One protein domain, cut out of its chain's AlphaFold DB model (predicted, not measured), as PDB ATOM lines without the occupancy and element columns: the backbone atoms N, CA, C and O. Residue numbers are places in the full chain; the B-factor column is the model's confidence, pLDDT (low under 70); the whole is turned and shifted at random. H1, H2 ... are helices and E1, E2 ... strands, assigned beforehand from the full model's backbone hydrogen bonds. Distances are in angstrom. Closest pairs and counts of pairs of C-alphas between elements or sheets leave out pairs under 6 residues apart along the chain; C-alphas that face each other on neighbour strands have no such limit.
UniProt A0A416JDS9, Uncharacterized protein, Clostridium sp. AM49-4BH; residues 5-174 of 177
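This is residues 5 to 174 of the 177 residues of an uncharacterized protein of Clostridium sp. AM49-4BH (UniProt A0A416JDS9). Two strongly twisted antiparallel sheets make a sandwich, two sheets face to face with their strands crossed at 46 degrees: E2-E1-E7-E6-E3 on one side, E4-E5-E8 on the other. Three small helices sit at its margins, and long loops fill out much of the rest. The 170 printed residues hold three named helices and eight named strands, in the order H1 E1 E2 H2 E3 E4 H3 E5 E6 E7 E8, with under half of the residues in named elements; the class is mixed, helices and strands. The whole is compact, with a radius of gyration of the C-alphas of 15.8 A and spans of 49 by 33 by 32 A.

The larger sheet runs E2, residues 32 to 34, E1, residues 24 to 27, E7, residues 145 to 160, E6, residues 130 to 142, and E3, residues 72 to 76. E6 bends by 80 degrees at residue 133 and E7 by 104 degrees at residue 156. Within hydrogen-bond range are N 33 and O 25 of the hairpin E1 and E2, 2.8 A, N 26 of E1 and O 146 of E7, 2.9 A, N 147 and O 139 of the hairpin E6 and E7, 2.8 A, and N 74 of E3 and O 136 of E6, 2.9 A. In the smaller sheet, E5, residues 115 to 124, is the inner strand between E4, residues 97 to 102, and E8, residues 165 to 173. N 121 and O 100 of E5 and E4 are 2.8 A apart, N 118 and O 170 of E5 and E8 2.9 A. Between the sheets, the closest C-alphas of E3 and E5 are those of Ile 73 and Ala 120, 6.9 A. H1, residues 5 to 10, stands up from the larger sheet at a height of 8.8 A; its closest C-alpha pair with E7 is Phe 6 and Tyr 149, 4.5 A. H2, residues 59 to 62, only grazes both sheets, and H3, residues 107 to 113, only grazes the smaller one. Every O i to N i+4 pair is within range in H1 and H3; H2 is too short for one.

H1 begins at C-alpha 5, (-17.963, -37.934, -46.144). E6 measures 31.1 A, E7 29.9 A, E5 29.0 A and E8 26.0 A, ending at C-alpha 173, (-22.349, -23.546, -46.751).

The C-alphas farthest apart, Thr 18 and Ala 127, are 49.4 A apart. The printed part has no cut. The links H1 to E1, E2 to H2 and E3 to E4 are long. Fifty-five residues have pLDDT under 70, among them 11 to 23 and 49 to 71.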
ATOM      1  N   ASN A   5     -16.648 -37.984 -46.766       71.56
ATOM      2  CA  ASN A   5     -17.963 -37.934 -46.144       71.56
ATOM      3  C   ASN A   5     -18.739 -36.657 -46.501       71.56
ATOM      4  O   ASN A   5     -19.912 -36.752 -46.845       71.56
ATOM      5  N   PHE A   6     -18.130 -35.467 -46.444       75.69
ATOM      6  CA  PHE A   6     -18.837 -34.231 -46.814       75.69
ATOM      7  C   PHE A   6     -19.051 -34.102 -48.313       75.69
ATOM      8  O   PHE A   6     -20.117 -33.651 -48.726       75.69
ATOM      9  N   TYR A   7     -18.091 -34.550 -49.126       72.81
ATOM     10  CA  TYR A   7     -18.282 -34.636 -50.573       72.81
ATOM     11  C   TYR A   7     -19.497 -35.510 -50.919       72.81
ATOM     12  O   TYR A   7     -20.434 -35.040 -51.564       72.81
ATOM     13  N   LEU A   8     -19.536 -36.741 -50.400       71.88
ATOM     14  CA  LEU A   8     -20.654 -37.667 -50.580       71.88
ATOM     15  C   LEU A   8     -21.954 -37.100 -50.000       71.88
ATOM     16  O   LEU A   8     -23.027 -37.303 -50.568       71.88
ATOM     17  N   ALA A   9     -21.883 -36.368 -48.888       71.81
ATOM     18  CA  ALA A   9     -23.044 -35.745 -48.276       71.81
ATOM     19  C   ALA A   9     -23.649 -34.646 -49.166       71.81
ATOM     20  O   ALA A   9     -24.853 -34.642 -49.420       71.81
ATOM     21  N   VAL A  10     -22.827 -33.726 -49.668       70.94
ATOM     22  CA  VAL A  10     -23.274 -32.642 -50.558       70.94
ATOM     23  C   VAL A  10     -23.730 -33.188 -51.913       70.94
ATOM     24  O   VAL A  10     -24.693 -32.673 -52.477       70.94
ATOM     25  N   ALA A  11     -23.108 -34.261 -52.404       68.56
ATOM     26  CA  ALA A  11     -23.504 -34.935 -53.638       68.56
ATOM     27  C   ALA A  11     -24.802 -35.763 -53.512       68.56
ATOM     28  O   ALA A  11     -25.235 -36.359 -54.496       68.56
ATOM     29  N   GLY A  12     -25.416 -35.851 -52.322       61.34
ATOM     30  CA  GLY A  12     -26.576 -36.721 -52.078       61.34
ATOM     31  C   GLY A  12     -26.243 -38.216 -52.179       61.34
ATOM     32  O   GLY A  12     -27.129 -39.055 -52.318       61.34
ATOM     33  N   GLN A  13     -24.958 -38.560 -52.126       62.78
ATOM     34  CA  GLN A  13     -24.432 -39.910 -52.310       62.78
ATOM     35  C   GLN A  13     -24.213 -40.649 -50.989       62.78
ATOM     36  O   GLN A  13     -24.165 -41.876 -50.993       62.78
ATOM     37  N   LEU A  14     -24.191 -39.947 -49.849       63.19
ATOM     38  CA  LEU A  14     -24.051 -40.563 -48.520       63.19
ATOM     39  C   LEU A  14     -25.219 -41.517 -48.158       63.19
ATOM     40  O   LEU A  14     -25.093 -42.342 -47.258       63.19
ATOM     41  N   ALA A  15     -26.347 -41.425 -48.871       53.25
ATOM     42  CA  ALA A  15     -27.547 -42.254 -48.713       53.25
ATOM     43  C   ALA A  15     -27.654 -43.420 -49.722       53.25
ATOM     44  O   ALA A  15     -28.489 -44.315 -49.570       53.25
ATOM     45  N   CYS A  16     -26.831 -43.423 -50.773       50.66
ATOM     46  CA  CYS A  16     -26.971 -44.327 -51.912       50.66
ATOM     47  C   CYS A  16     -25.949 -45.461 -51.792       50.66
ATOM     48  O   CYS A  16     -24.841 -45.338 -52.298       50.66
ATOM     49  N   ASN A  17     -26.306 -46.555 -51.110       51.91
ATOM     50  CA  ASN A  17     -25.412 -47.693 -50.846       51.91
ATOM     51  C   ASN A  17     -24.993 -48.432 -52.131       51.91
ATOM     52  O   ASN A  17     -25.577 -49.446 -52.509       51.91
ATOM     53  N   THR A  18     -23.944 -47.941 -52.776       54.59
ATOM     54  CA  THR A  18     -23.174 -48.647 -53.803       54.59
ATOM     55  C   THR A  18     -21.722 -48.739 -53.332       54.59
ATOM     56  O   THR A  18     -21.299 -47.979 -52.458       54.59
ATOM     57  N   GLU A  19     -20.922 -49.652 -53.896       55.59
ATOM     58  CA  GLU A  19     -19.483 -49.704 -53.582       55.59
ATOM     59  C   GLU A  19     -18.764 -48.370 -53.846       55.59
ATOM     60  O   GLU A  19     -17.754 -48.091 -53.207       55.59
ATOM     61  N   ALA A  20     -19.321 -47.534 -54.729       54.31
ATOM     62  CA  ALA A  20     -18.794 -46.224 -55.091       54.31
ATOM     63  C   ALA A  20     -19.039 -45.126 -54.035       54.31
ATOM     64  O   ALA A  20     -18.379 -44.096 -54.088       54.31
ATOM     65  N   ASN A  21     -19.938 -45.342 -53.066       58.66
ATOM     66  CA  ASN A  21     -20.366 -44.322 -52.098       58.66
ATOM     67  C   ASN A  21     -20.054 -44.719 -50.642       58.66
ATOM     68  O   ASN A  21     -20.795 -44.386 -49.714       58.66
ATOM     69  N   ARG A  22     -18.973 -45.482 -50.425       64.06
ATOM     70  CA  ARG A  22     -18.524 -45.867 -49.079       64.06
ATOM     71  C   ARG A  22     -17.983 -44.640 -48.345       64.06
ATOM     72  O   ARG A  22     -17.101 -43.953 -48.847       64.06
ATOM     73  N   TYR A  23     -18.492 -44.410 -47.141       69.25
ATOM     74  CA  TYR A  23     -18.051 -43.346 -46.248       69.25
ATOM     75  C   TYR A  23     -17.668 -43.944 -44.893       69.25
ATOM     76  O   TYR A  23     -18.223 -44.964 -44.465       69.25
ATOM     77  N   ASP A  24     -16.687 -43.332 -44.241       78.25
ATOM     78  CA  ASP A  24     -16.107 -43.843 -43.006       78.25
ATOM     79  C   ASP A  24     -16.681 -43.113 -41.792       78.25
ATOM     80  O   ASP A  24     -16.844 -41.891 -41.771       78.25
ATOM     81  N   MET A  25     -16.994 -43.888 -40.760       78.00
ATOM     82  CA  MET A  25     -17.578 -43.410 -39.512       78.00
ATOM     83  C   MET A  25     -16.701 -43.770 -38.321       78.00
ATOM     84  O   MET A  25     -15.797 -44.603 -38.411       78.00
ATOM     85  N   ILE A  26     -17.025 -43.180 -37.177       77.56
ATOM     86  CA  ILE A  26     -16.440 -43.523 -35.885       77.56
ATOM     87  C   ILE A  26     -17.545 -44.020 -34.963       77.56
ATOM     88  O   ILE A  26     -18.586 -43.374 -34.819       77.56
ATOM     89  N   GLY A  27     -17.326 -45.192 -34.370       71.25
ATOM     90  CA  GLY A  27     -18.178 -45.727 -33.312       71.25
ATOM     91  C   GLY A  27     -17.959 -45.011 -31.983       71.25
ATOM     92  O   GLY A  27     -16.944 -44.357 -31.769       71.25
ATOM     93  N   THR A  28     -18.885 -45.182 -31.041       69.12
ATOM     94  CA  THR A  28     -18.725 -44.673 -29.663       69.12
ATOM     95  C   THR A  28     -17.505 -45.244 -28.929       69.12
ATOM     96  O   THR A  28     -17.085 -44.685 -27.924       69.12
ATOM     97  N   ASP A  29     -16.912 -46.329 -29.430       68.50
ATOM     98  CA  ASP A  29     -15.657 -46.911 -28.948       68.50
ATOM     99  C   ASP A  29     -14.401 -46.311 -29.615       68.50
ATOM    100  O   ASP A  29     -13.294 -46.812 -29.415       68.50
ATOM    101  N   GLY A  30     -14.563 -45.267 -30.435       70.88
ATOM    102  CA  GLY A  30     -13.485 -44.606 -31.169       70.88
ATOM    103  C   GLY A  30     -12.966 -45.396 -32.372       70.88
ATOM    104  O   GLY A  30     -12.028 -44.948 -33.041       70.88
ATOM    105  N   LYS A  31     -13.542 -46.565 -32.680       76.44
ATOM    106  CA  LYS A  31     -13.076 -47.396 -33.793       76.44
ATOM    107  C   LYS A  31     -13.686 -46.949 -35.108       76.44
ATOM    108  O   LYS A  31     -14.842 -46.533 -35.181       76.44
ATOM    109  N   LYS A  32     -12.886 -47.095 -36.166       80.44
ATOM    110  CA  LYS A  32     -13.332 -46.903 -37.541       80.44
ATOM    111  C   LYS A  32     -14.436 -47.913 -37.847       80.44
ATOM    112  O   LYS A  32     -14.240 -49.120 -37.711       80.44
ATOM    113  N   ILE A  33     -15.581 -47.406 -38.271       75.25
ATOM    114  CA  ILE A  33     -16.677 -48.198 -38.805       75.25
ATOM    115  C   ILE A  33     -16.713 -47.927 -40.299       75.25
ATOM    116  O   ILE A  33     -17.125 -46.858 -40.744       75.25
ATOM    117  N   THR A  34     -16.304 -48.927 -41.065       70.94
ATOM    118  CA  THR A  34     -16.507 -48.955 -42.510       70.94
ATOM    119  C   THR A  34     -17.774 -49.769 -42.780       70.94
ATOM    120  O   THR A  34     -17.992 -50.798 -42.138       70.94
ATOM    121  N   ASN A  35     -18.602 -49.335 -43.735       59.44
ATOM    122  CA  ASN A  35     -19.666 -50.166 -44.318       59.44
ATOM    123  C   ASN A  35     -20.874 -50.478 -43.399       59.44
ATOM    124  O   ASN A  35     -21.217 -51.644 -43.193       59.44
ATOM    125  N   ARG A  36     -21.560 -49.460 -42.852       55.22
ATOM    126  CA  ARG A  36     -22.897 -49.655 -42.247       55.22
ATOM    127  C   ARG A  36     -23.991 -48.933 -43.026       55.22
ATOM    128  O   ARG A  36     -23.863 -47.758 -43.350       55.22
ATOM    129  N   THR A  37     -25.090 -49.648 -43.259       47.94
ATOM    130  CA  THR A  37     -26.339 -49.142 -43.833       47.94
ATOM    131  C   THR A  37     -27.016 -48.196 -42.843       47.94
ATOM    132  O   THR A  37     -27.767 -48.623 -41.966       47.94
ATOM    133  N   SER A  38     -26.747 -46.901 -42.966       47.84
ATOM    134  CA  SER A  38     -27.654 -45.886 -42.443       47.84
ATOM    135  C   SER A  38     -28.797 -45.737 -43.448       47.84
ATOM    136  O   SER A  38     -28.568 -45.332 -44.586       47.84
ATOM    137  N   TYR A  39     -30.018 -46.125 -43.072       46.62
ATOM    138  CA  TYR A  39     -31.213 -45.912 -43.894       46.62
ATOM    139  C   TYR A  39     -31.623 -44.437 -43.818       46.62
ATOM    140  O   TYR A  39     -32.606 -44.095 -43.165       46.62
ATOM    141  N   VAL A  40     -30.867 -43.544 -44.452       50.09
ATOM    142  CA  VAL A  40     -31.368 -42.194 -44.731       50.09
ATOM    143  C   VAL A  40     -31.835 -42.201 -46.173       50.09
ATOM    144  O   VAL A  40     -31.055 -42.509 -47.066       50.09
ATOM    145  N   THR A  41     -33.116 -41.933 -46.418       51.28
ATOM    146  CA  THR A  41     -33.605 -41.779 -47.792       51.28
ATOM    147  C   THR A  41     -32.919 -40.560 -48.430       51.28
ATOM    148  O   THR A  41     -32.770 -39.546 -47.743       51.28
ATOM    149  N   PRO A  42     -32.499 -40.624 -49.710       51.25
ATOM    150  CA  PRO A  42     -31.803 -39.520 -50.380       51.25
ATOM    151  C   PRO A  42     -32.530 -38.174 -50.258       51.25
ATOM    152  O   PRO A  42     -31.901 -37.164 -49.962       51.25
ATOM    153  N   ASP A  43     -33.861 -38.183 -50.355       50.41
ATOM    154  CA  ASP A  43     -34.700 -36.979 -50.265       50.41
ATOM    155  C   ASP A  43     -34.760 -36.363 -48.853       50.41
ATOM    156  O   ASP A  43     -35.093 -35.190 -48.701       50.41
ATOM    157  N   ASN A  44     -34.403 -37.127 -47.813       53.28
ATOM    158  CA  ASN A  44     -34.336 -36.652 -46.427       53.28
ATOM    159  C   ASN A  44     -32.903 -36.319 -45.986       53.28
ATOM    160  O   ASN A  44     -32.696 -35.826 -44.871       53.28
ATOM    161  N   PHE A  45     -31.898 -36.601 -46.820       59.22
ATOM    162  CA  PHE A  45     -30.513 -36.356 -46.465       59.22
ATOM    163  C   PHE A  45     -30.115 -34.923 -46.822       59.22
ATOM    164  O   PHE A  45     -29.873 -34.577 -47.974       59.22
ATOM    165  N   ASN A  46     -29.993 -34.083 -45.798       66.00
ATOM    166  CA  ASN A  46     -29.398 -32.762 -45.928       66.00
ATOM    167  C   ASN A  46     -28.184 -32.656 -44.981       66.00
ATOM    168  O   ASN A  46     -28.374 -32.729 -43.761       66.00
ATOM    169  N   PRO A  47     -26.949 -32.454 -45.498       66.81
ATOM    170  CA  PRO A  47     -25.753 -32.291 -44.663       66.81
ATOM    171  C   PRO A  47     -25.826 -31.097 -43.708       66.81
ATOM    172  O   PRO A  47     -25.132 -31.087 -42.693       66.81
ATOM    173  N   PHE A  48     -26.674 -30.118 -44.017       70.69
ATOM    174  CA  PHE A  48     -26.917 -28.926 -43.213       70.69
ATOM    175  C   PHE A  48     -28.081 -29.106 -42.228       70.69
ATOM    176  O   PHE A  48     -28.220 -28.308 -41.313       70.69
ATOM    177  N   HIS A  49     -28.906 -30.153 -42.340       65.62
ATOM    178  CA  HIS A  49     -30.002 -30.383 -41.393       65.62
ATOM    179  C   HIS A  49     -29.461 -30.854 -40.036       65.62
ATOM    180  O   HIS A  49     -28.741 -31.859 -39.954       65.62
ATOM    181  N   TYR A  50     -29.842 -30.168 -38.958       58.28
ATOM    182  CA  TYR A  50     -29.539 -30.587 -37.588       58.28
ATOM    183  C   TYR A  50     -30.699 -31.427 -37.025       58.28
ATOM    184  O   TYR A  50     -31.859 -31.068 -37.184       58.28
ATOM    185  N   GLY A  51     -30.407 -32.589 -36.430       49.97
ATOM    186  CA  GLY A  51     -31.430 -33.470 -35.838       49.97
ATOM    187  C   GLY A  51     -31.721 -33.139 -34.369       49.97
ATOM    188  O   GLY A  51     -30.939 -32.448 -33.730       49.97
ATOM    189  N   ALA A  52     -32.790 -33.707 -33.795       42.44
ATOM    190  CA  ALA A  52     -33.171 -33.553 -32.376       42.44
ATOM    191  C   ALA A  52     -32.139 -34.099 -31.356       42.44
ATOM    192  O   ALA A  52     -32.307 -33.935 -30.152       42.44
ATOM    193  N   MET A  53     -31.075 -34.752 -31.837       43.66
ATOM    194  CA  MET A  53     -29.915 -35.187 -31.047       43.66
ATOM    195  C   MET A  53     -28.690 -34.288 -31.242       43.66
ATOM    196  O   MET A  53     -27.647 -34.548 -30.652       43.66
ATOM    197  N   ALA A  54     -28.781 -33.248 -32.074       41.56
ATOM    198  CA  ALA A  54     -27.720 -32.268 -32.195       41.56
ATOM    199  C   ALA A  54     -27.675 -31.441 -30.902       41.56
ATOM    200  O   ALA A  54     -28.670 -30.833 -30.520       41.56
ATOM    201  N   PHE A  55     -26.493 -31.412 -30.285       48.28
ATOM    202  CA  PHE A  55     -26.084 -30.540 -29.181       48.28
ATOM    203  C   PHE A  55     -26.430 -31.003 -27.757       48.28
ATOM    204  O   PHE A  55     -27.414 -30.588 -27.158       48.28
ATOM    205  N   LEU A  56     -25.488 -31.714 -27.134       40.22
ATOM    206  CA  LEU A  56     -25.054 -31.395 -25.773       40.22
ATOM    207  C   LEU A  56     -23.524 -31.426 -25.760       40.22
ATOM    208  O   LEU A  56     -22.931 -32.430 -25.392       40.22
ATOM    209  N   ALA A  57     -22.855 -30.333 -26.132       43.16
ATOM    210  CA  ALA A  57     -21.403 -30.199 -25.973       43.16
ATOM    211  C   ALA A  57     -20.988 -30.142 -24.480       43.16
ATOM    212  O   ALA A  57     -20.301 -29.237 -24.029       43.16
ATOM    213  N   ASN A  58     -21.400 -31.119 -23.673       44.84
ATOM    214  CA  ASN A  58     -20.617 -31.552 -22.538       44.84
ATOM    215  C   ASN A  58     -19.280 -32.042 -23.111       44.84
ATOM    216  O   ASN A  58     -19.261 -32.736 -24.129       44.84
ATOM    217  N   ARG A  59     -18.170 -31.714 -22.445       44.44
ATOM    218  CA  ARG A  59     -16.857 -32.343 -22.649       44.44
ATOM    219  C   ARG A  59     -16.997 -33.845 -22.952       44.44
ATOM    220  O   ARG A  59     -16.418 -34.312 -23.919       44.44
ATOM    221  N   ASN A  60     -17.848 -34.559 -22.213       47.88
ATOM    222  CA  ASN A  60     -18.128 -35.985 -22.401       47.88
ATOM    223  C   ASN A  60     -18.665 -36.345 -23.795       47.88
ATOM    224  O   ASN A  60     -18.398 -37.435 -24.278       47.88
ATOM    225  N   GLN A  61     -19.408 -35.461 -24.461       49.97
ATOM    226  CA  GLN A  61     -19.848 -35.698 -25.833       49.97
ATOM    227  C   GLN A  61     -18.768 -35.335 -26.844       49.97
ATOM    228  O   GLN A  61     -18.636 -36.069 -27.804       49.97
ATOM    229  N   LEU A  62     -17.942 -34.305 -26.626       48.84
ATOM    230  CA  LEU A  62     -16.798 -34.016 -27.510       48.84
ATOM    231  C   LEU A  62     -15.726 -35.118 -27.461       48.84
ATOM    232  O   LEU A  62     -15.066 -35.374 -28.465       48.84
ATOM    233  N   THR A  63     -15.581 -35.799 -26.320       48.41
ATOM    234  CA  THR A  63     -14.630 -36.905 -26.118       48.41
ATOM    235  C   THR A  63     -15.192 -38.300 -26.378       48.41
ATOM    236  O   THR A  63     -14.449 -39.273 -26.269       48.41
ATOM    237  N   GLY A  64     -16.488 -38.427 -26.690       50.00
ATOM    238  CA  GLY A  64     -17.148 -39.729 -26.846       50.00
ATOM    239  C   GLY A  64     -17.261 -40.549 -25.549       50.00
ATOM    240  O   GLY A  64     -17.377 -41.772 -25.600       50.00
ATOM    241  N   ALA A  65     -17.232 -39.920 -24.372       46.78
ATOM    242  CA  ALA A  65     -17.359 -40.622 -23.102       46.78
ATOM    243  C   ALA A  65     -18.781 -41.191 -22.882       46.78
ATOM    244  O   ALA A  65     -19.759 -40.460 -22.736       46.78
ATOM    245  N   ALA A  66     -18.828 -42.528 -22.822       47.81
ATOM    246  CA  ALA A  66     -19.910 -43.432 -22.419       47.81
ATOM    247  C   ALA A  66     -21.302 -43.176 -23.035       47.81
ATOM    248  O   ALA A  66     -22.248 -42.787 -22.355       47.81
ATOM    249  N   GLY A  67     -21.443 -43.537 -24.315       50.00
ATOM    250  CA  GLY A  67     -22.721 -44.007 -24.872       50.00
ATOM    251  C   GLY A  67     -23.345 -43.163 -25.981       50.00
ATOM    252  O   GLY A  67     -24.209 -43.683 -26.680       50.00
ATOM    253  N   SER A  68     -22.877 -41.930 -26.197       51.03
ATOM    254  CA  SER A  68     -23.395 -41.041 -27.248       51.03
ATOM    255  C   SER A  68     -22.258 -40.456 -28.088       51.03
ATOM    256  O   SER A  68     -21.244 -40.038 -27.527       51.03
ATOM    257  N   PRO A  69     -22.388 -40.420 -29.423       54.31
ATOM    258  CA  PRO A  69     -21.311 -40.006 -30.298       54.31
ATOM    259  C   PRO A  69     -21.239 -38.470 -30.381       54.31
ATOM    260  O   PRO A  69     -22.240 -37.771 -30.219       54.31
ATOM    261  N   ALA A  70     -20.035 -37.953 -30.616       59.38
ATOM    262  CA  ALA A  70     -19.714 -36.530 -30.591       59.38
ATOM    263  C   ALA A  70     -20.347 -35.746 -31.762       59.38
ATOM    264  O   ALA A  70     -20.290 -36.184 -32.905       59.38
ATOM    265  N   ILE A  71     -20.944 -34.573 -31.524       69.50
ATOM    266  CA  ILE A  71     -21.565 -33.752 -32.584       69.50
ATOM    267  C   ILE A  71     -21.108 -32.305 -32.432       69.50
ATOM    268  O   ILE A  71     -21.164 -31.761 -31.330       69.50
ATOM    269  N   GLY A  72     -20.721 -31.669 -33.536       76.25
ATOM    270  CA  GLY A  72     -20.350 -30.257 -33.567       76.25
ATOM    271  C   GLY A  72     -18.885 -30.020 -33.908       76.25
ATOM    272  O   GLY A  72     -18.259 -30.807 -34.619       76.25
ATOM    273  N   ILE A  73     -18.368 -28.890 -33.428       84.62
ATOM    274  CA  ILE A  73     -16.981 -28.474 -33.634       84.62
ATOM    275  C   ILE A  73     -16.077 -29.311 -32.727       84.62
ATOM    276  O   ILE A  73     -16.292 -29.370 -31.517       84.62
ATOM    277  N   ILE A  74     -15.052 -29.917 -33.310       86.88
ATOM    278  CA  ILE A  74     -13.954 -30.575 -32.601       86.88
ATOM    279  C   ILE A  74     -12.646 -29.847 -32.887       86.88
ATOM    280  O   ILE A  74     -12.477 -29.260 -33.954       86.88
ATOM    281  N   ILE A  75     -11.729 -29.883 -31.925       91.19
ATOM    282  CA  ILE A  75     -10.427 -29.216 -31.993       91.19
ATOM    283  C   ILE A  75      -9.306 -30.235 -31.819       91.19
ATOM    284  O   ILE A  75      -9.469 -31.243 -31.128       91.19
ATOM    285  N   GLY A  76      -8.168 -29.969 -32.441       93.44
ATOM    286  CA  GLY A  76      -6.994 -30.825 -32.402       93.44
ATOM    287  C   GLY A  76      -5.702 -30.042 -32.570       93.44
ATOM    288  O   GLY A  76      -5.713 -28.830 -32.801       93.44
ATOM    289  N   ASP A  77      -4.584 -30.744 -32.469       96.50
ATOM    290  CA  ASP A  77      -3.230 -30.224 -32.677       96.50
ATOM    291  C   ASP A  77      -2.469 -30.961 -33.795       96.50
ATOM    292  O   ASP A  77      -1.252 -30.791 -33.923       96.50
ATOM    293  N   GLY A  78      -3.175 -31.738 -34.624       96.44
ATOM    294  CA  GLY A  78      -2.634 -32.305 -35.855       96.44
ATOM    295  C   GLY A  78      -2.204 -31.239 -36.866       96.44
ATOM    296  O   GLY A  78      -2.719 -30.119 -36.889       96.44
ATOM    297  N   THR A  79      -1.232 -31.593 -37.703       96.44
ATOM    298  CA  THR A  79      -0.580 -30.697 -38.673       96.44
ATOM    299  C   THR A  79      -0.493 -31.286 -40.080       96.44
ATOM    300  O   THR A  79      -0.128 -30.580 -41.020       96.44
ATOM    301  N   THR A  80      -0.830 -32.562 -40.259       95.31
ATOM    302  CA  THR A  80      -0.845 -33.229 -41.559       95.31
ATOM    303  C   THR A  80      -2.012 -32.701 -42.393       95.31
ATOM    304  O   THR A  80      -3.152 -32.761 -41.915       95.31
ATOM    305  N   PRO A  81      -1.778 -32.225 -43.636       92.38
ATOM    306  CA  PRO A  81      -2.830 -31.692 -44.493       92.38
ATOM    307  C   PRO A  81      -4.035 -32.638 -44.608       92.38
ATOM    308  O   PRO A  81      -3.843 -33.847 -44.761       92.38
ATOM    309  N   PRO A  82      -5.272 -32.113 -44.552       90.31
ATOM    310  CA  PRO A  82      -6.465 -32.943 -44.609       90.31
ATOM    311  C   PRO A  82      -6.613 -33.621 -45.972       90.31
ATOM    312  O   PRO A  82      -6.465 -32.972 -47.014       90.31
ATOM    313  N   THR A  83      -6.973 -34.901 -45.955       88.38
ATOM    314  CA  THR A  83      -7.226 -35.716 -47.148       88.38
ATOM    315  C   THR A  83      -8.697 -36.104 -47.254       88.38
ATOM    316  O   THR A  83      -9.446 -36.052 -46.278       88.38
ATOM    317  N   VAL A  84      -9.124 -36.518 -48.449       80.62
ATOM    318  CA  VAL A  84     -10.493 -37.016 -48.639       80.62
ATOM    319  C   VAL A  84     -10.751 -38.285 -47.821       80.62
ATOM    320  O   VAL A  84     -11.868 -38.493 -47.374       80.62
ATOM    321  N   ASP A  85      -9.740 -39.093 -47.520       83.62
ATOM    322  CA  ASP A  85      -9.927 -40.345 -46.774       83.62
ATOM    323  C   ASP A  85      -9.987 -40.145 -45.247       83.62
ATOM    324  O   ASP A  85     -10.162 -41.104 -44.485       83.62
ATOM    325  N   ASP A  86      -9.862 -38.900 -44.779       86.44
ATOM    326  CA  ASP A  86      -9.919 -38.581 -43.361       86.44
ATOM    327  C   ASP A  86     -11.325 -38.814 -42.798       86.44
ATOM    328  O   ASP A  86     -12.333 -38.318 -43.302       86.44
ATOM    329  N   TYR A  87     -11.375 -39.539 -41.684       83.00
ATOM    330  CA  TYR A  87     -12.611 -39.864 -40.969       83.00
ATOM    331  C   TYR A  87     -12.611 -39.370 -39.514       83.00
ATOM    332  O   TYR A  87     -13.658 -39.402 -38.872       83.00
ATOM    333  N   LYS A  88     -11.459 -38.887 -39.020       86.56
ATOM    334  CA  LYS A  88     -11.217 -38.214 -37.729       86.56
ATOM    335  C   LYS A  88     -10.217 -37.066 -37.909       86.56
ATOM    336  O   LYS A  88      -9.539 -37.007 -38.931       86.56
ATOM    337  N   LEU A  89     -10.094 -36.213 -36.891       89.56
ATOM    338  CA  LEU A  89      -8.894 -35.389 -36.722       89.56
ATOM    339  C   LEU A  89      -7.658 -36.278 -36.569       89.56
ATOM    340  O   LEU A  89      -7.757 -37.411 -36.081       89.56
ATOM    341  N   GLU A  90      -6.499 -35.767 -36.970       92.25
ATOM    342  CA  GLU A  90      -5.237 -36.488 -36.803       92.25
ATOM    343  C   GLU A  90      -4.926 -36.674 -35.321       92.25
ATOM    344  O   GLU A  90      -4.683 -37.805 -34.887       92.25
ATOM    345  N   ASN A  91      -5.022 -35.593 -34.544       90.62
ATOM    346  CA  ASN A  91      -4.863 -35.623 -33.103       90.62
ATOM    347  C   ASN A  91      -5.885 -34.706 -32.420       90.62
ATOM    348  O   ASN A  91      -5.691 -33.506 -32.245       90.62
ATOM    349  N   GLN A  92      -7.019 -35.293 -32.042       89.94
ATOM    350  CA  GLN A  92      -8.088 -34.575 -31.362       89.94
ATOM    351  C   GLN A  92      -7.709 -34.266 -29.908       89.94
ATOM    352  O   GLN A  92      -7.379 -35.163 -29.130       89.94
ATOM    353  N   ILE A  93      -7.882 -33.010 -29.503       89.25
ATOM    354  CA  ILE A  93      -7.774 -32.600 -28.105       89.25
ATOM    355  C   ILE A  93      -9.099 -32.918 -27.416       89.25
ATOM    356  O   ILE A  93     -10.168 -32.462 -27.825       89.25
ATOM    357  N   THR A  94      -9.031 -33.712 -26.352       84.75
ATOM    358  CA  THR A  94     -10.214 -34.229 -25.650       84.75
ATOM    359  C   THR A  94     -10.355 -33.679 -24.228       84.75
ATOM    360  O   THR A  94     -11.433 -33.722 -23.646       84.75
ATOM    361  N   ASP A  95      -9.314 -33.085 -23.648       85.00
ATOM    362  CA  ASP A  95      -9.337 -32.686 -22.243       85.00
ATOM    363  C   ASP A  95      -8.757 -31.298 -21.953       85.00
ATOM    364  O   ASP A  95      -8.195 -30.607 -22.801       85.00
ATOM    365  N   GLY A  96      -8.946 -30.879 -20.700       87.56
ATOM    366  CA  GLY A  96      -8.431 -29.629 -20.142       87.56
ATOM    367  C   GLY A  96      -9.006 -28.343 -20.730       87.56
ATOM    368  O   GLY A  96      -8.489 -27.273 -20.450       87.56
ATOM    369  N   PHE A  97     -10.123 -28.417 -21.444       89.31
ATOM    370  CA  PHE A  97     -10.924 -27.245 -21.786       89.31
ATOM    371  C   PHE A  97     -12.377 -27.399 -21.321       89.31
ATOM    372  O   PHE A  97     -12.853 -28.516 -21.067       89.31
ATOM    373  N   GLY A  98     -13.054 -26.263 -21.163       85.31
ATOM    374  CA  GLY A  98     -14.506 -26.130 -21.108       85.31
ATOM    375  C   GLY A  98     -15.028 -25.617 -22.450       85.31
ATOM    376  O   GLY A  98     -14.295 -24.964 -23.190       85.31
ATOM    377  N   CYS A  99     -16.277 -25.926 -22.790       83.38
ATOM    378  CA  CYS A  99     -16.869 -25.483 -24.048       83.38
ATOM    379  C   CYS A  99     -18.345 -25.125 -23.866       83.38
ATOM    380  O   CYS A  99     -19.086 -25.857 -23.210       83.38
ATOM    381  N   VAL A 100     -18.758 -24.010 -24.467       81.62
ATOM    382  CA  VAL A 100     -20.158 -23.611 -24.631       81.62
ATOM    383  C   VAL A 100     -20.406 -23.369 -26.112       81.62
ATOM    384  O   VAL A 100     -19.637 -22.666 -26.761       81.62
ATOM    385  N   THR A 101     -21.480 -23.935 -26.652       76.44
ATOM    386  CA  THR A 101     -21.796 -23.841 -28.082       76.44
ATOM    387  C   THR A 101     -23.108 -23.114 -28.336       76.44
ATOM    388  O   THR A 101     -24.059 -23.286 -27.575       76.44
ATOM    389  N   SER A 102     -23.194 -22.382 -29.446       76.06
ATOM    390  CA  SER A 102     -24.442 -21.818 -29.972       76.06
ATOM    391  C   SER A 102     -24.707 -22.297 -31.400       76.06
ATOM    392  O   SER A 102     -23.782 -22.581 -32.163       76.06
ATOM    393  N   TYR A 103     -25.987 -22.420 -31.750       75.81
ATOM    394  CA  TYR A 103     -26.454 -22.970 -33.022       75.81
ATOM    395  C   TYR A 103     -27.726 -22.249 -33.502       75.81
ATOM    396  O   TYR A 103     -28.391 -21.588 -32.697       75.81
ATOM    397  N   PRO A 104     -28.090 -22.359 -34.795       73.88
ATOM    398  CA  PRO A 104     -29.307 -21.748 -35.316       73.88
ATOM    399  C   PRO A 104     -30.546 -22.419 -34.718       73.88
ATOM    400  O   PRO A 104     -30.634 -23.643 -34.683       73.88
ATOM    401  N   SER A 105     -31.520 -21.626 -34.277       72.69
ATOM    402  CA  SER A 105     -32.750 -22.133 -33.655       72.69
ATOM    403  C   SER A 105     -33.806 -22.624 -34.652       72.69
ATOM    404  O   SER A 105     -34.755 -23.289 -34.235       72.69
ATOM    405  N   ASP A 106     -33.655 -22.312 -35.944       80.44
ATOM    406  CA  ASP A 106     -34.610 -22.651 -37.001       80.44
ATOM    407  C   ASP A 106     -34.004 -23.617 -38.039       80.44
ATOM    408  O   ASP A 106     -33.189 -23.240 -38.888       80.44
ATOM    409  N   VAL A 107     -34.454 -24.879 -37.999       71.81
ATOM    410  CA  VAL A 107     -34.071 -25.933 -38.957       71.81
ATOM    411  C   VAL A 107     -34.447 -25.557 -40.388       71.81
ATOM    412  O   VAL A 107     -33.689 -25.843 -41.316       71.81
ATOM    413  N   ASN A 108     -35.604 -24.927 -40.590       77.00
ATOM    414  CA  ASN A 108     -36.106 -24.614 -41.923       77.00
ATOM    415  C   ASN A 108     -35.251 -23.533 -42.576       77.00
ATOM    416  O   ASN A 108     -34.962 -23.612 -43.771       77.00
ATOM    417  N   GLN A 109     -34.787 -22.554 -41.798       77.75
ATOM    418  CA  GLN A 109     -33.864 -21.538 -42.295       77.75
ATOM    419  C   GLN A 109     -32.532 -22.156 -42.738       77.75
ATOM    420  O   GLN A 109     -32.032 -21.838 -43.820       77.75
ATOM    421  N   VAL A 110     -31.967 -23.062 -41.941       78.50
ATOM    422  CA  VAL A 110     -30.726 -23.779 -42.281       78.50
ATOM    423  C   VAL A 110     -30.918 -24.643 -43.533       78.50
ATOM    424  O   VAL A 110     -30.092 -24.614 -44.449       78.50
ATOM    425  N   TYR A 111     -32.043 -25.358 -43.613       73.12
ATOM    426  CA  TYR A 111     -32.407 -26.175 -44.769       73.12
ATOM    427  C   TYR A 111     -32.501 -25.337 -46.052       73.12
ATOM    428  O   TYR A 111     -31.839 -25.651 -47.044       73.12
ATOM    429  N   ASN A 112     -33.266 -24.244 -46.017       78.56
ATOM    430  CA  ASN A 112     -33.509 -23.386 -47.177       78.56
ATOM    431  C   ASN A 112     -32.256 -22.615 -47.608       78.56
ATOM    432  O   ASN A 112     -32.012 -22.449 -48.800       78.56
ATOM    433  N   SER A 113     -31.443 -22.161 -46.651       79.69
ATOM    434  CA  SER A 113     -30.210 -21.417 -46.941       79.69
ATOM    435  C   SER A 113     -29.046 -22.307 -47.381       79.69
ATOM    436  O   SER A 113     -28.044 -21.786 -47.879       79.69
ATOM    437  N   ARG A 114     -29.164 -23.635 -47.207       78.75
ATOM    438  CA  ARG A 114     -28.087 -24.614 -47.433       78.75
ATOM    439  C   ARG A 114     -26.786 -24.194 -46.743       78.75
ATOM    440  O   ARG A 114     -25.698 -24.279 -47.322       78.75
ATOM    441  N   GLY A 115     -26.920 -23.693 -45.519       79.25
ATOM    442  CA  GLY A 115     -25.810 -23.190 -44.730       79.25
ATOM    443  C   GLY A 115     -26.110 -23.199 -43.239       79.25
ATOM    444  O   GLY A 115     -27.244 -22.993 -42.816       79.25
ATOM    445  N   ILE A 116     -25.076 -23.442 -42.446       80.75
ATOM    446  CA  ILE A 116     -25.124 -23.506 -40.989       80.75
ATOM    447  C   ILE A 116     -23.941 -22.727 -40.410       80.75
ATOM    448  O   ILE A 116     -22.823 -22.790 -40.927       80.75
ATOM    449  N   ILE A 117     -24.209 -21.981 -39.340       84.06
ATOM    450  CA  ILE A 117     -23.202 -21.285 -38.538       84.06
ATOM    451  C   ILE A 117     -23.299 -21.840 -37.124       84.06
ATOM    452  O   ILE A 117     -24.379 -21.833 -36.536       84.06
ATOM    453  N   ILE A 118     -22.186 -22.333 -36.597       81.50
ATOM    454  CA  ILE A 118     -22.075 -22.832 -35.226       81.50
ATOM    455  C   ILE A 118     -20.952 -22.063 -34.557       81.50
ATOM    456  O   ILE A 118     -19.896 -21.885 -35.159       81.50
ATOM    457  N   CYS A 119     -21.150 -21.652 -33.311       84.44
ATOM    458  CA  CYS A 119     -20.069 -21.086 -32.515       84.44
ATOM    459  C   CYS A 119     -19.726 -22.016 -31.354       84.44
ATOM    460  O   CYS A 119     -20.614 -22.616 -30.750       84.44
ATOM    461  N   ALA A 120     -18.443 -22.098 -31.016       85.25
ATOM    462  CA  ALA A 120     -17.938 -22.749 -29.815       85.25
ATOM    463  C   ALA A 120     -17.024 -21.779 -29.062       85.25
ATOM    464  O   ALA A 120     -15.964 -21.408 -29.558       85.25
ATOM    465  N   SER A 121     -17.427 -21.377 -27.861       89.06
ATOM    466  CA  SER A 121     -16.578 -20.672 -26.904       89.06
ATOM    467  C   SER A 121     -15.810 -21.706 -26.090       89.06
ATOM    468  O   SER A 121     -16.412 -22.482 -25.348       89.06
ATOM    469  N   ILE A 122     -14.494 -21.745 -26.268       90.62
ATOM    470  CA  ILE A 122     -13.581 -22.706 -25.648       90.62
ATOM    471  C   ILE A 122     -12.795 -21.983 -24.566       90.62
ATOM    472  O   ILE A 122     -12.083 -21.023 -24.858       90.62
ATOM    473  N   THR A 123     -12.922 -22.461 -23.333       93.12
ATOM    474  CA  THR A 123     -12.184 -21.964 -22.171       93.12
ATOM    475  C   THR A 123     -11.046 -22.920 -21.853       93.12
ATOM    476  O   THR A 123     -11.290 -24.113 -21.653       93.12
ATOM    477  N   ASN A 124      -9.813 -22.427 -21.784       95.44
ATOM    478  CA  ASN A 124      -8.686 -23.249 -21.356       95.44
ATOM    479  C   ASN A 124      -8.702 -23.414 -19.829       95.44
ATOM    480  O   ASN A 124      -8.565 -22.442 -19.092       95.44
ATOM    481  N   ASN A 125      -8.837 -24.653 -19.358       93.62
ATOM    482  CA  ASN A 125      -8.842 -24.992 -17.934       93.62
ATOM    483  C   ASN A 125      -7.496 -25.589 -17.473       93.62
ATOM    484  O   ASN A 125      -7.406 -26.083 -16.347       93.62
ATOM    485  N   LYS A 126      -6.477 -25.623 -18.343       93.44
ATOM    486  CA  LYS A 126      -5.104 -26.035 -18.013       93.44
ATOM    487  C   LYS A 126      -4.320 -24.847 -17.444       93.44
ATOM    488  O   LYS A 126      -4.710 -23.693 -17.595       93.44
ATOM    489  N   ALA A 127      -3.204 -25.155 -16.783       96.12
ATOM    490  CA  ALA A 127      -2.247 -24.154 -16.307       96.12
ATOM    491  C   ALA A 127      -1.313 -23.639 -17.417       96.12
ATOM    492  O   ALA A 127      -0.728 -22.573 -17.256       96.12
ATOM    493  N   ASP A 128      -1.212 -24.375 -18.526       97.62
ATOM    494  CA  ASP A 128      -0.426 -24.030 -19.711       97.62
ATOM    495  C   ASP A 128      -1.339 -23.630 -20.876       97.62
ATOM    496  O   ASP A 128      -2.541 -23.910 -20.865       97.62
ATOM    497  N   ASP A 129      -0.756 -23.018 -21.905       98.19
ATOM    498  CA  ASP A 129      -1.446 -22.655 -23.142       98.19
ATOM    499  C   ASP A 129      -2.087 -23.866 -23.840       98.19
ATOM    500  O   ASP A 129      -1.472 -24.917 -24.037       98.19
ATOM    501  N   LEU A 130      -3.330 -23.689 -24.288       97.44
ATOM    502  CA  LEU A 130      -4.018 -24.620 -25.174       97.44
ATOM    503  C   LEU A 130      -3.797 -24.172 -26.619       97.44
ATOM    504  O   LEU A 130      -4.299 -23.127 -27.026       97.44
ATOM    505  N   VAL A 131      -3.067 -24.969 -27.399       98.00
ATOM    506  CA  VAL A 131      -2.747 -24.661 -28.801       98.00
ATOM    507  C   VAL A 131      -3.579 -25.537 -29.731       98.00
ATOM    508  O   VAL A 131      -3.408 -26.752 -29.767       98.00
ATOM    509  N   ILE A 132      -4.464 -24.910 -30.502       96.94
ATOM    510  CA  ILE A 132      -5.322 -25.560 -31.497       96.94
ATOM    511  C   ILE A 132      -4.693 -25.363 -32.876       96.94
ATOM    512  O   ILE A 132      -4.447 -24.229 -33.285       96.94
ATOM    513  N   LYS A 133      -4.446 -26.455 -33.598       97.88
ATOM    514  CA  LYS A 133      -3.852 -26.448 -34.949       97.88
ATOM    515  C   LYS A 133      -4.754 -27.062 -36.007       97.88
ATOM    516  O   LYS A 133      -4.560 -26.807 -37.186       97.88
ATOM    517  N   GLU A 134      -5.761 -27.826 -35.608       94.56
ATOM    518  CA  GLU A 134      -6.789 -28.316 -36.518       94.56
ATOM    519  C   GLU A 134      -8.177 -28.191 -35.894       94.56
ATOM    520  O   GLU A 134      -8.356 -28.254 -34.676       94.56
ATOM    521  N   ILE A 135      -9.169 -27.997 -36.753       91.50
ATOM    522  CA  ILE A 135     -10.583 -27.923 -36.406       91.50
ATOM    523  C   ILE A 135     -11.321 -28.892 -37.320       91.50
ATOM    524  O   ILE A 135     -10.987 -29.033 -38.495       91.50
ATOM    525  N   GLY A 136     -12.341 -29.554 -36.793       87.56
ATOM    526  CA  GLY A 136     -13.242 -30.356 -37.600       87.56
ATOM    527  C   GLY A 136     -14.693 -30.141 -37.228       87.56
ATOM    528  O   GLY A 136     -15.018 -29.608 -36.166       87.56
ATOM    529  N   TYR A 137     -15.565 -30.610 -38.109       85.25
ATOM    530  CA  TYR A 137     -16.993 -30.691 -37.848       85.25
ATOM    531  C   TYR A 137     -17.464 -32.126 -38.005       85.25
ATOM    532  O   TYR A 137     -17.280 -32.736 -39.060       85.25
ATOM    533  N   ILE A 138     -18.089 -32.654 -36.959       80.50
ATOM    534  CA  ILE A 138     -18.648 -34.003 -36.936       80.50
ATOM    535  C   ILE A 138     -20.161 -33.964 -36.763       80.50
ATOM    536  O   ILE A 138     -20.716 -33.144 -36.028       80.50
ATOM    537  N   ARG A 139     -20.838 -34.902 -37.419       75.81
ATOM    538  CA  ARG A 139     -22.285 -35.089 -37.328       75.81
ATOM    539  C   ARG A 139     -22.603 -36.531 -36.979       75.81
ATOM    540  O   ARG A 139     -22.026 -37.459 -37.540       75.81
ATOM    541  N   SER A 140     -23.566 -36.726 -36.087       72.38
ATOM    542  CA  SER A 140     -24.147 -38.044 -35.841       72.38
ATOM    543  C   SER A 140     -24.997 -38.476 -37.037       72.38
ATOM    544  O   SER A 140     -25.802 -37.692 -37.540       72.38
ATOM    545  N   GLN A 141     -24.832 -39.724 -37.481       69.06
ATOM    546  CA  GLN A 141     -25.778 -40.361 -38.414       69.06
ATOM    547  C   GLN A 141     -26.716 -41.346 -37.691       69.06
ATOM    548  O   GLN A 141     -27.579 -41.949 -38.319       69.06
ATOM    549  N   SER A 142     -26.512 -41.555 -36.388       65.00
ATOM    550  CA  SER A 142     -27.264 -42.457 -35.509       65.00
ATOM    551  C   SER A 142     -26.832 -42.242 -34.061       65.00
ATOM    552  O   SER A 142     -25.763 -41.690 -33.794       65.00
ATOM    553  N   THR A 143     -27.593 -42.790 -33.119       66.12
ATOM    554  CA  THR A 143     -27.248 -42.879 -31.694       66.12
ATOM    555  C   THR A 143     -25.881 -43.523 -31.421       66.12
ATOM    556  O   THR A 143     -25.367 -43.367 -30.324       66.12
ATOM    557  N   TYR A 144     -25.265 -44.223 -32.383       68.38
ATOM    558  CA  TYR A 144     -24.029 -44.988 -32.154       68.38
ATOM    559  C   TYR A 144     -22.823 -44.582 -33.006       68.38
ATOM    560  O   TYR A 144     -21.744 -45.142 -32.809       68.38
ATOM    561  N   TRP A 145     -22.976 -43.670 -33.969       72.69
ATOM    562  CA  TRP A 145     -21.887 -43.355 -34.895       72.69
ATOM    563  C   TRP A 145     -21.931 -41.930 -35.441       72.69
ATOM    564  O   TRP A 145     -23.003 -41.341 -35.638       72.69
ATOM    565  N   THR A 146     -20.742 -41.400 -35.725       77.12
ATOM    566  CA  THR A 146     -20.527 -40.070 -36.308       77.12
ATOM    567  C   THR A 146     -19.684 -40.106 -37.569       77.12
ATOM    568  O   THR A 146     -18.849 -40.985 -37.766       77.12
ATOM    569  N   CYS A 147     -19.914 -39.110 -38.418       79.31
ATOM    570  CA  CYS A 147     -19.106 -38.789 -39.581       79.31
ATOM    571  C   CYS A 147     -18.379 -37.474 -39.339       79.31
ATOM    572  O   CYS A 147     -19.010 -36.485 -38.964       79.31
ATOM    573  N   LEU A 148     -17.089 -37.441 -39.648       82.56
ATOM    574  CA  LEU A 148     -16.376 -36.200 -39.922       82.56
ATOM    575  C   LEU A 148     -16.844 -35.650 -41.262       82.56
ATOM    576  O   LEU A 148     -16.898 -36.403 -42.222       82.56
ATOM    577  N   TYR A 149     -17.230 -34.384 -41.315       82.19
ATOM    578  CA  TYR A 149     -17.626 -33.689 -42.538       82.19
ATOM    579  C   TYR A 149     -16.497 -32.773 -43.009       82.19
ATOM    580  O   TYR A 149     -16.102 -32.804 -44.171       82.19
ATOM    581  N   ASP A 150     -15.882 -32.039 -42.101       87.31
ATOM    582  CA  ASP A 150     -14.752 -31.189 -42.445       87.31
ATOM    583  C   ASP A 150     -13.605 -31.419 -41.484       87.31
ATOM    584  O   ASP A 150     -13.817 -31.695 -40.299       87.31
ATOM    585  N   ARG A 151     -12.404 -31.276 -42.031       90.25
ATOM    586  CA  ARG A 151     -11.169 -31.157 -41.281       90.25
ATOM    587  C   ARG A 151     -10.335 -30.074 -41.936       90.25
ATOM    588  O   ARG A 151      -9.993 -30.144 -43.120       90.25
ATOM    589  N   THR A 152      -9.968 -29.104 -41.122       91.06
ATOM    590  CA  THR A 152      -9.173 -27.958 -41.516       91.06
ATOM    591  C   THR A 152      -7.983 -27.861 -40.578       91.06
ATOM    592  O   THR A 152      -8.146 -27.628 -39.383       91.06
ATOM    593  N   VAL A 153      -6.783 -28.044 -41.125       94.56
ATOM    594  CA  VAL A 153      -5.539 -27.655 -40.452       94.56
ATOM    595  C   VAL A 153      -5.383 -26.148 -40.634       94.56
ATOM    596  O   VAL A 153      -5.537 -25.638 -41.743       94.56
ATOM    597  N   LEU A 154      -5.145 -25.442 -39.535       94.44
ATOM    598  CA  LEU A 154      -5.007 -23.995 -39.493       94.44
ATOM    599  C   LEU A 154      -3.602 -23.603 -39.946       94.44
ATOM    600  O   LEU A 154      -2.619 -24.150 -39.453       94.44
ATOM    601  N   GLU A 155      -3.515 -22.633 -40.855       94.12
ATOM    602  CA  GLU A 155      -2.231 -22.027 -41.234       94.12
ATOM    603  C   GLU A 155      -1.583 -21.333 -40.028       94.12
ATOM    604  O   GLU A 155      -0.387 -21.478 -39.794       94.12
ATOM    605  N   GLU A 156      -2.407 -20.662 -39.216       96.19
ATOM    606  CA  GLU A 156      -2.010 -20.013 -37.968       96.19
ATOM    607  C   GLU A 156      -2.702 -20.695 -36.774       96.19
ATOM    608  O   GLU A 156      -3.935 -20.645 -36.671       96.19
ATOM    609  N   PRO A 157      -1.949 -21.339 -35.860       97.31
ATOM    610  CA  PRO A 157      -2.515 -21.938 -34.658       97.31
ATOM    611  C   PRO A 157      -3.259 -20.933 -33.775       97.31
ATOM    612  O   PRO A 157      -2.836 -19.792 -33.586       97.31
ATOM    613  N   ILE A 158      -4.342 -21.387 -33.146       97.50
ATOM    614  CA  ILE A 158      -5.066 -20.613 -32.137       97.50
ATOM    615  C   ILE A 158      -4.540 -21.012 -30.761       97.50
ATOM    616  O   ILE A 158      -4.823 -22.103 -30.271       97.50
ATOM    617  N   THR A 159      -3.821 -20.103 -30.114       98.06
ATOM    618  CA  THR A 159      -3.419 -20.253 -28.709       98.06
ATOM    619  C   THR A 159      -4.478 -19.655 -27.788       98.06
ATOM    620  O   THR A 159      -4.904 -18.521 -28.013       98.06
ATOM    621  N   ILE A 160      -4.899 -20.394 -26.761       97.81
ATOM    622  CA  ILE A 160      -5.801 -19.945 -25.691       97.81
ATOM    623  C   ILE A 160      -5.031 -20.029 -24.370       97.81
ATOM    624  O   ILE A 160      -4.698 -21.128 -23.917       97.81
ATOM    625  N   ALA A 161      -4.745 -18.885 -23.758       98.56
ATOM    626  CA  ALA A 161      -4.004 -18.811 -22.502       98.56
ATOM    627  C   ALA A 161      -4.804 -19.418 -21.328       98.56
ATOM    628  O   ALA A 161      -6.026 -19.567 -21.427       98.56
ATOM    629  N   PRO A 162      -4.164 -19.774 -20.200       98.50
ATOM    630  CA  PRO A 162      -4.853 -20.302 -19.023       98.50
ATOM    631  C   PRO A 162      -6.029 -19.424 -18.575       98.50
ATOM    632  O   PRO A 162      -5.874 -18.222 -18.357       98.50
ATOM    633  N   ASN A 163      -7.206 -20.033 -18.402       96.75
ATOM    634  CA  ASN A 163      -8.486 -19.389 -18.068       96.75
ATOM    635  C   ASN A 163      -9.028 -18.399 -19.119       96.75
ATOM    636  O   ASN A 163     -10.090 -17.805 -18.911       96.75
ATOM    637  N   GLU A 164      -8.349 -18.221 -20.253       98.19
ATOM    638  CA  GLU A 164      -8.868 -17.450 -21.379       98.19
ATOM    639  C   GLU A 164      -9.991 -18.231 -22.068       98.19
ATOM    640  O   GLU A 164     -10.006 -19.464 -22.098       98.19
ATOM    641  N   THR A 165     -10.942 -17.495 -22.644       95.56
ATOM    642  CA  THR A 165     -11.962 -18.045 -23.534       95.56
ATOM    643  C   THR A 165     -11.836 -17.430 -24.918       95.56
ATOM    644  O   THR A 165     -11.882 -16.208 -25.052       95.56
ATOM    645  N   LYS A 166     -11.752 -18.271 -25.954       95.56
ATOM    646  CA  LYS A 166     -11.858 -17.846 -27.357       95.56
ATOM    647  C   LYS A 166     -13.063 -18.485 -28.022       95.56
ATOM    648  O   LYS A 166     -13.392 -19.636 -27.749       95.56
ATOM    649  N   THR A 167     -13.709 -17.739 -28.909       92.31
ATOM    650  CA  THR A 167     -14.851 -18.231 -29.681       92.31
ATOM    651  C   THR A 167     -14.412 -18.576 -31.094       92.31
ATOM    652  O   THR A 167     -13.878 -17.729 -31.804       92.31
ATOM    653  N   ILE A 168     -14.673 -19.814 -31.497       88.62
ATOM    654  CA  ILE A 168     -14.539 -20.293 -32.869       88.62
ATOM    655  C   ILE A 168     -15.919 -20.228 -33.509       88.62
ATOM    656  O   ILE A 168     -16.861 -20.841 -33.011       88.62
ATOM    657  N   GLU A 169     -16.035 -19.496 -34.610       89.50
ATOM    658  CA  GLU A 169     -17.210 -19.524 -35.473       89.50
ATOM    659  C   GLU A 169     -16.924 -20.426 -36.671       89.50
ATOM    660  O   GLU A 169     -15.926 -20.266 -37.372       89.50
ATOM    661  N   TYR A 170     -17.813 -21.380 -36.903       83.62
ATOM    662  CA  TYR A 170     -17.663 -22.407 -37.911       83.62
ATOM    663  C   TYR A 170     -18.825 -22.335 -38.897       83.62
ATOM    664  O   TYR A 170     -19.989 -22.512 -38.525       83.62
ATOM    665  N   ARG A 171     -18.511 -22.042 -40.162       85.00
ATOM    666  CA  ARG A 171     -19.496 -21.826 -41.226       85.00
ATOM    667  C   ARG A 171     -19.386 -22.930 -42.267       85.00
ATOM    668  O   ARG A 171     -18.393 -23.000 -42.984       85.00
ATOM    669  N   LEU A 172     -20.433 -23.736 -42.411       79.88
ATOM    670  CA  LEU A 172     -20.580 -24.648 -43.545       79.88
ATOM    671  C   LEU A 172     -21.666 -24.107 -44.458       79.88
ATOM    672  O   LEU A 172     -22.769 -23.819 -44.005       79.88
ATOM    673  N   LYS A 173     -21.379 -23.993 -45.751       78.75
ATOM    674  CA  LYS A 173     -22.349 -23.546 -46.751       78.75
ATOM    675  C   LYS A 173     -22.102 -24.282 -48.059       78.75
ATOM    676  O   LYS A 173     -20.947 -24.499 -48.419       78.75
ATOM    677  N   MET A 174     -23.160 -24.646 -48.786       71.56
ATOM    678  CA  MET A 174     -22.971 -25.071 -50.173       71.56
ATOM    679  C   MET A 174     -22.393 -23.917 -51.003       71.56
ATOM    680  O   MET A 174     -22.834 -22.770 -50.828       71.56
TER     681      MET A 174